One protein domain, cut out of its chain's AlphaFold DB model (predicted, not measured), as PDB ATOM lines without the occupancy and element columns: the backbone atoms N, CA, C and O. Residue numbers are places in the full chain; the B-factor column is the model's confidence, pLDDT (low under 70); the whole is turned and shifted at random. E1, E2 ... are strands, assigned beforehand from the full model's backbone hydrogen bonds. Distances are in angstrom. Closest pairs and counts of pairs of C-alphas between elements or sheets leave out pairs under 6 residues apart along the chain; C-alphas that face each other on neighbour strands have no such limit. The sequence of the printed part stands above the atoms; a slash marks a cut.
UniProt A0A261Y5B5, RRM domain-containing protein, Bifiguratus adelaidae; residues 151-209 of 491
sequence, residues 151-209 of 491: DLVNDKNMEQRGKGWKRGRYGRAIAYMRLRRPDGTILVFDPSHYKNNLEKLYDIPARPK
ATOM      1  N   ASP A 151     172.945 169.191 215.889       83.19
ATOM      2  CA  ASP A 151     174.200 169.437 215.167       83.19
ATOM      3  C   ASP A 151     175.411 169.619 216.118       83.19
ATOM      4  O   ASP A 151     175.255 169.772 217.335       83.19
ATOM      5  N   LEU A 152     176.626 169.617 215.571       84.38
ATOM      6  CA  LEU A 152     177.873 169.780 216.329       84.38
ATOM      7  C   LEU A 152     178.018 171.198 216.918       84.38
ATOM      8  O   LEU A 152     177.541 172.186 216.352       84.38
ATOM      9  N   VAL A 153     178.680 171.309 218.076       82.50
ATOM     10  CA  VAL A 153     178.903 172.596 218.757       82.50
ATOM     11  C   VAL A 153     180.250 173.183 218.343       82.50
ATOM     12  O   VAL A 153     181.298 172.667 218.713       82.50
ATOM     13  N   ASN A 154     180.198 174.300 217.618       86.06
ATOM     14  CA  ASN A 154     181.368 175.033 217.133       86.06
ATOM     15  C   ASN A 154     181.527 176.377 217.869       86.06
ATOM     16  O   ASN A 154     180.540 176.947 218.339       86.06
ATOM     17  N   ASP A 155     182.738 176.947 217.853       84.88
ATOM     18  CA  ASP A 155     183.116 178.223 218.505       84.88
ATOM     19  C   ASP A 155     182.211 179.433 218.156       84.88
ATOM     20  O   ASP A 155     182.135 180.400 218.919       84.88
ATOM     21  N   LYS A 156     181.501 179.361 217.017       84.19
ATOM     22  CA  LYS A 156     180.505 180.344 216.543       84.19
ATOM     23  C   LYS A 156     179.059 180.062 217.003       84.19
ATOM     24  O   LYS A 156     178.287 180.995 217.166       84.19
ATOM     25  N   ASN A 157     178.680 178.794 217.197       84.56
ATOM     26  CA  ASN A 157     177.308 178.353 217.533       84.56
ATOM     27  C   ASN A 157     177.099 178.217 219.061       84.56
ATOM     28  O   ASN A 157     175.984 178.296 219.572       84.56
ATOM     29  N   MET A 158     178.187 178.039 219.815       83.19
ATOM     30  CA  MET A 158     178.167 177.724 221.251       83.19
ATOM     31  C   MET A 158     177.371 178.692 222.149       83.19
ATOM     32  O   MET A 158     176.868 178.266 223.185       83.19
ATOM     33  N   GLU A 159     177.214 179.964 221.771       78.19
ATOM     34  CA  GLU A 159     176.412 180.941 222.529       78.19
ATOM     35  C   GLU A 159     174.904 180.717 222.336       78.19
ATOM     36  O   GLU A 159     174.150 180.669 223.308       78.19
ATOM     37  N   GLN A 160     174.471 180.492 221.091       77.62
ATOM     38  CA  GLN A 160     173.066 180.258 220.728       77.62
ATOM     39  C   GLN A 160     172.550 178.913 221.266       77.62
ATOM     40  O   GLN A 160     171.373 178.773 221.602       77.62
ATOM     41  N   ARG A 161     173.452 177.934 221.427       70.44
ATOM     42  CA  ARG A 161     173.184 176.629 222.060       70.44
ATOM     43  C   ARG A 161     172.768 176.720 223.532       70.44
ATOM     44  O   ARG A 161     172.067 175.829 224.016       70.44
ATOM     45  N   GLY A 162     173.152 177.786 224.234       63.34
ATOM     46  CA  GLY A 162     172.689 178.090 225.586       63.34
ATOM     47  C   GLY A 162     173.327 177.266 226.715       63.34
ATOM     48  O   GLY A 162     174.486 176.851 226.657       63.34
ATOM     49  N   LYS A 163     172.565 177.105 227.809       72.12
ATOM     50  CA  LYS A 163     173.036 176.684 229.145       72.12
ATOM     51  C   LYS A 163     173.744 175.320 229.130       72.12
ATOM     52  O   LYS A 163     173.101 174.278 229.219       72.12
ATOM     53  N   GLY A 164     175.072 175.357 229.057       81.38
ATOM     54  CA  GLY A 164     175.936 174.178 228.951       81.38
ATOM     55  C   GLY A 164     177.321 174.480 228.372       81.38
ATOM     56  O   GLY A 164     178.246 173.728 228.651       81.38
ATOM     57  N   TRP A 165     177.490 175.600 227.660       87.62
ATOM     58  CA  TRP A 165     178.749 175.970 227.000       87.62
ATOM     59  C   TRP A 165     179.241 177.372 227.383       87.62
ATOM     60  O   TRP A 165     178.445 178.278 227.645       87.62
ATOM     61  N   LYS A 166     180.566 177.552 227.397       86.62
ATOM     62  CA  LYS A 166     181.271 178.819 227.638       86.62
ATOM     63  C   LYS A 166     182.501 178.925 226.734       86.62
ATOM     64  O   LYS A 166     183.084 177.916 226.346       86.62
ATOM     65  N   ARG A 167     182.908 180.155 226.410       87.56
ATOM     66  CA  ARG A 167     184.131 180.422 225.648       87.56
ATOM     67  C   ARG A 167     185.317 180.419 226.613       87.56
ATOM     68  O   ARG A 167     185.351 181.231 227.535       87.56
ATOM     69  N   GLY A 168     186.249 179.487 226.428       83.88
ATOM     70  CA  GLY A 168     187.469 179.390 227.231       83.88
ATOM     71  C   GLY A 168     188.493 180.480 226.896       83.88
ATOM     72  O   GLY A 168     188.333 181.222 225.925       83.88
ATOM     73  N   ARG A 169     189.591 180.534 227.666       82.75
ATOM     74  CA  ARG A 169     190.679 181.525 227.509       82.75
ATOM     75  C   ARG A 169     191.210 181.640 226.070       82.75
ATOM     76  O   ARG A 169     191.532 182.737 225.634       82.75
ATOM     77  N   TYR A 170     191.262 180.530 225.332       82.38
ATOM     78  CA  TYR A 170     191.764 180.464 223.951       82.38
ATOM     79  C   TYR A 170     190.666 180.591 222.877       82.38
ATOM     80  O   TYR A 170     190.821 180.088 221.769       82.38
ATOM     81  N   GLY A 171     189.515 181.189 223.203       81.00
ATOM     82  CA  GLY A 171     188.422 181.433 222.251       81.00
ATOM     83  C   GLY A 171     187.568 180.210 221.880       81.00
ATOM     84  O   GLY A 171     186.518 180.374 221.260       81.00
ATOM     85  N   ARG A 172     187.980 179.006 222.296       85.00
ATOM     86  CA  ARG A 172     187.291 177.735 222.027       85.00
ATOM     87  C   ARG A 172     186.031 177.534 222.870       85.00
ATOM     88  O   ARG A 172     185.979 177.962 224.024       85.00
ATOM     89  N   ALA A 173     185.051 176.829 222.314       87.56
ATOM     90  CA  ALA A 173     183.878 176.340 223.028       87.56
ATOM     91  C   ALA A 173     184.258 175.209 223.999       87.56
ATOM     92  O   ALA A 173     184.753 174.163 223.588       87.56
ATOM     93  N   ILE A 174     183.997 175.408 225.293       87.06
ATOM     94  CA  ILE A 174     184.222 174.417 226.352       87.06
ATOM     95  C   ILE A 174     182.904 174.199 227.104       87.06
ATOM     96  O   ILE A 174     182.163 175.148 227.383       87.06
ATOM     97  N   ALA A 175     182.587 172.942 227.412       87.81
ATOM     98  CA  ALA A 175     181.379 172.578 228.146       87.81
ATOM     99  C   ALA A 175     181.540 172.777 229.664       87.81
ATOM    100  O   ALA A 175     182.623 172.605 230.221       87.81
ATOM    101  N   TYR A 176     180.434 173.073 230.349       87.31
ATOM    102  CA  TYR A 176     180.332 172.959 231.804       87.31
ATOM    103  C   TYR A 176     180.463 171.492 232.222       87.31
ATOM    104  O   TYR A 176     179.542 170.700 232.008       87.31
ATOM    105  N   MET A 177     181.569 171.135 232.870       86.06
ATOM    106  CA  MET A 177     181.771 169.785 233.389       86.06
ATOM    107  C   MET A 177     181.246 169.692 234.828       86.06
ATOM    108  O   MET A 177     181.564 170.524 235.676       86.06
ATOM    109  N   ARG A 178     180.403 168.690 235.112       88.62
ATOM    110  CA  ARG A 178     179.808 168.449 236.440       88.62
ATOM    111  C   ARG A 178     180.273 167.093 236.960       88.62
ATOM    112  O   ARG A 178     179.650 166.078 236.662       88.62
ATOM    113  N   LEU A 179     181.375 167.086 237.701       87.94
ATOM    114  CA  LEU A 179     181.973 165.870 238.246       87.94
ATOM    115  C   LEU A 179     181.308 165.531 239.581       87.94
ATOM    116  O   LEU A 179     181.092 166.420 240.403       87.94
ATOM    117  N   ARG A 180     181.011 164.253 239.822       92.50
ATOM    118  CA  ARG A 180     180.703 163.760 241.172       92.50
ATOM    119  C   ARG A 180     182.010 163.371 241.857       92.50
ATOM    120  O   ARG A 180     182.809 162.656 241.261       92.50
ATOM    121  N   ARG A 181     182.215 163.844 243.084       92.19
ATOM    122  CA  ARG A 181     183.247 163.332 243.996       92.19
ATOM    123  C   ARG A 181     182.800 161.989 244.600       92.19
ATOM    124  O   ARG A 181     181.596 161.714 244.576       92.19
ATOM    125  N   PRO A 182     183.715 161.164 245.150       90.94
ATOM    126  CA  PRO A 182     183.336 159.964 245.906       90.94
ATOM    127  C   PRO A 182     182.374 160.286 247.063       90.94
ATOM    128  O   PRO A 182     181.376 159.596 247.231       90.94
ATOM    129  N   ASP A 183     182.577 161.411 247.751       90.50
ATOM    130  CA  ASP A 183     181.692 162.008 248.772       90.50
ATOM    131  C   ASP A 183     180.319 162.503 248.241       90.50
ATOM    132  O   ASP A 183     179.617 163.271 248.896       90.50
ATOM    133  N   GLY A 184     179.911 162.108 247.030       89.19
ATOM    134  CA  GLY A 184     178.608 162.410 246.418       89.19
ATOM    135  C   GLY A 184     178.409 163.864 245.969       89.19
ATOM    136  O   GLY A 184     177.531 164.143 245.144       89.19
ATOM    137  N   THR A 185     179.233 164.794 246.457       93.38
ATOM    138  CA  THR A 185     179.181 166.219 246.109       93.38
ATOM    139  C   THR A 185     179.467 166.452 244.618       93.38
ATOM    140  O   THR A 185     180.272 165.759 243.993       93.38
ATOM    141  N   ILE A 186     178.779 167.429 244.010       91.19
ATOM    142  CA  ILE A 186     178.910 167.738 242.576       91.19
ATOM    143  C   ILE A 186     179.790 168.976 242.391       91.19
ATOM    144  O   ILE A 186     179.324 170.104 242.555       91.19
ATOM    145  N   LEU A 187     181.038 168.767 241.975       86.81
ATOM    146  CA  LEU A 187     181.939 169.834 241.558       86.81
ATOM    147  C   LEU A 187     181.545 170.329 240.159       86.81
ATOM    148  O   LEU A 187     181.540 169.564 239.193       86.81
ATOM    149  N   VAL A 188     181.226 171.618 240.039       89.25
ATOM    150  CA  VAL A 188     180.926 172.265 238.753       89.25
ATOM    151  C   VAL A 188     182.156 173.034 238.283       89.25
ATOM    152  O   VAL A 188     182.491 174.078 238.835       89.25
ATOM    153  N   PHE A 189     182.819 172.526 237.249       84.94
ATOM    154  CA  PHE A 189     183.938 173.198 236.602       84.94
ATOM    155  C   PHE A 189     183.416 174.162 235.526       84.94
ATOM    156  O   PHE A 189     182.884 173.737 234.495       84.94
ATOM    157  N   ASP A 190     183.563 175.465 235.776       84.25
ATOM    158  CA  ASP A 190     183.300 176.529 234.803       84.25
ATOM    159  C   ASP A 190     184.633 177.021 234.197       84.25
ATOM    160  O   ASP A 190     185.457 177.591 234.923       84.25
ATOM    161  N   PRO A 191     184.862 176.867 232.878       79.62
ATOM    162  CA  PRO A 191     186.099 177.309 232.228       79.62
ATOM    163  C   PRO A 191     186.289 178.839 232.227       79.62
ATOM    164  O   PRO A 191     187.373 179.318 231.899       79.62
ATOM    165  N   SER A 192     185.261 179.621 232.586       76.38
ATOM    166  CA  SER A 192     185.356 181.073 232.779       76.38
ATOM    167  C   SER A 192     185.778 181.486 234.195       76.38
ATOM    168  O   SER A 192     186.304 182.589 234.354       76.38
ATOM    169  N   HIS A 193     185.631 180.607 235.193       79.38
ATOM    170  CA  HIS A 193     186.216 180.790 236.527       79.38
ATOM    171  C   HIS A 193     187.671 180.293 236.555       79.38
ATOM    172  O   HIS A 193     188.570 181.027 236.955       79.38
ATOM    173  N   TYR A 194     187.933 179.086 236.048       74.81
ATOM    174  CA  TYR A 194     189.253 178.440 236.092       74.81
ATOM    175  C   TYR A 194     190.148 178.801 234.890       74.81
ATOM    176  O   TYR A 194     190.725 177.931 234.238       74.81
ATOM    177  N   LYS A 195     190.266 180.102 234.583       68.94
ATOM    178  CA  LYS A 195     190.912 180.626 233.356       68.94
ATOM    179  C   LYS A 195     192.364 180.172 233.151       68.94
ATOM    180  O   LYS A 195     192.811 180.105 232.006       68.94
ATOM    181  N   ASN A 196     193.082 179.892 234.238       71.38
ATOM    182  CA  ASN A 196     194.498 179.514 234.222       71.38
ATOM    183  C   ASN A 196     194.710 177.991 234.170       71.38
ATOM    184  O   ASN A 196     195.797 177.549 233.824       71.38
ATOM    185  N   ASN A 197     193.675 177.188 234.438       72.00
ATOM    186  CA  ASN A 197     193.761 175.724 234.526       72.00
ATOM    187  C   ASN A 197     193.599 175.055 233.142       72.00
ATOM    188  O   ASN A 197     193.137 173.921 233.040       72.00
ATOM    189  N   LEU A 198     193.911 175.789 232.072       73.50
ATOM    190  CA  LEU A 198     193.843 175.346 230.681       73.50
ATOM    191  C   LEU A 198     195.249 175.422 230.083       73.50
ATOM    192  O   LEU A 198     195.655 176.439 229.509       73.50
ATOM    193  N   GLU A 199     195.989 174.333 230.252       73.06
ATOM    194  CA  GLU A 199     197.297 174.127 229.640       73.06
ATOM    195  C   GLU A 199     197.177 173.960 228.116       73.06
ATOM    196  O   GLU A 199     196.139 173.546 227.586       73.06
ATOM    197  N   LYS A 200     198.233 174.325 227.384       72.38
ATOM    198  CA  LYS A 200     198.306 174.132 225.935       72.38
ATOM    199  C   LYS A 200     198.916 172.769 225.626       72.38
ATOM    200  O   LYS A 200     200.117 172.583 225.777       72.38
ATOM    201  N   LEU A 201     198.128 171.872 225.038       68.38
ATOM    202  CA  LEU A 201     198.605 170.564 224.562       68.38
ATOM    203  C   LEU A 201     199.557 170.636 223.339       68.38
ATOM    204  O   LEU A 201     199.826 169.618 222.712       68.38
ATOM    205  N   TYR A 202     200.026 171.831 222.970       61.84
ATOM    206  CA  TYR A 202     200.912 172.079 221.826       61.84
ATOM    207  C   TYR A 202     202.394 172.122 222.218       61.84
ATOM    208  O   TYR A 202     203.247 171.891 221.370       61.84
ATOM    209  N   ASP A 203     202.678 172.391 223.495       60.25
ATOM    210  CA  ASP A 203     204.028 172.591 224.031       60.25
ATOM    211  C   ASP A 203     204.517 171.349 224.824       60.25
ATOM    212  O   ASP A 203     205.483 171.412 225.582       60.25
ATOM    213  N   ILE A 204     203.845 170.198 224.655       64.12
ATOM    214  CA  ILE A 204     204.206 168.919 225.288       64.12
ATOM    215  C   ILE A 204     205.422 168.319 224.552       64.12
ATOM    216  O   ILE A 204     205.355 168.139 223.335       64.12
ATOM    217  N   PRO A 205     206.513 167.925 225.244       62.97
ATOM    218  CA  PRO A 205     207.691 167.333 224.595       62.97
ATOM    219  C   PRO A 205     207.434 165.930 224.013       62.97
ATOM    220  O   PRO A 205     208.156 165.477 223.125       62.97
ATOM    221  N   ALA A 206     206.394 165.239 224.486       67.00
ATOM    222  CA  ALA A 206     205.911 163.994 223.906       67.00
ATOM    223  C   ALA A 206     205.033 164.276 222.675       67.00
ATOM    224  O   ALA A 206     203.959 164.871 222.784       67.00
ATOM    225  N   ARG A 207     205.462 163.792 221.503       66.06
ATOM    226  CA  ARG A 207     204.614 163.773 220.301       66.06
ATOM    227  C   ARG A 207     203.366 162.914 220.569       66.06
ATOM    228  O   ARG A 207     203.505 161.856 221.187       66.06
ATOM    229  N   PRO A 208     202.169 163.309 220.098       72.50
ATOM    230  CA  PRO A 208     200.995 162.452 220.201       72.50
ATOM    231  C   PRO A 208     201.248 161.150 219.438       72.50
ATOM    232  O   PRO A 208     201.738 161.173 218.306       72.50
ATOM    233  N   LYS A 209     200.911 160.018 220.065       76.06
ATOM    234  CA  LYS A 209     201.017 158.699 219.436       76.06
ATOM    235  C   LYS A 209     200.205 158.651 218.130       76.06
ATOM    236  O   LYS A 209     199.113 159.228 218.087       76.06
TER     237      LYS A 209
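What this domain is: This is residues 151 to 209 of the 491 residues of the protein "RRM domain-containing protein" of Bifiguratus adelaidae (UniProt A0A261Y5B5). With little regular structure, two small strand hairpins, E1 with E2 and E3 with E4, stand end to end, E2 running on into E3, between two long unnamed stretches; residues 201 to 209 stick out as a free tail. The 59 printed residues hold four named strands, E1 to E4 in order, in two antiparallel two-strand sheets, and no named helix; the class is all strand, with 14 residues in named elements. The whole is loose, radius of gyration of the C-alphas 14.1 A, spanning 36 by 34 by 22 A.

How they stand to each other: E1, residues 165 to 167, and E2, residues 173 to 175, form an antiparallel hairpin at 140 degrees, with N 166 and O 174 2.9 A apart, within hydrogen-bond range. E2 runs on into E3, residues 177 to 180, at 19 degrees; the two meet only through their link. E3 and E4, residues 186 to 189, form an antiparallel hairpin at 155 degrees, with N 187 and O 179 2.8 A apart, within hydrogen-bond range. E1 is apart from E3 and E4.

Where its parts are: E1 begins at C-alpha 165 (178.749, 175.970, 227.000). E3 is 9.9 A long; E4, 9.5 A, ends at C-alpha 189 (183.938, 173.198, 236.602).

The domain as a whole: The farthest C-alphas, of Gln 160 and Pro 205, are 37.2 A apart. The printed part has no cut, and its three links between strands are tight. The model's pLDDT is under 70 at residues 162, 195 and 201 to 207.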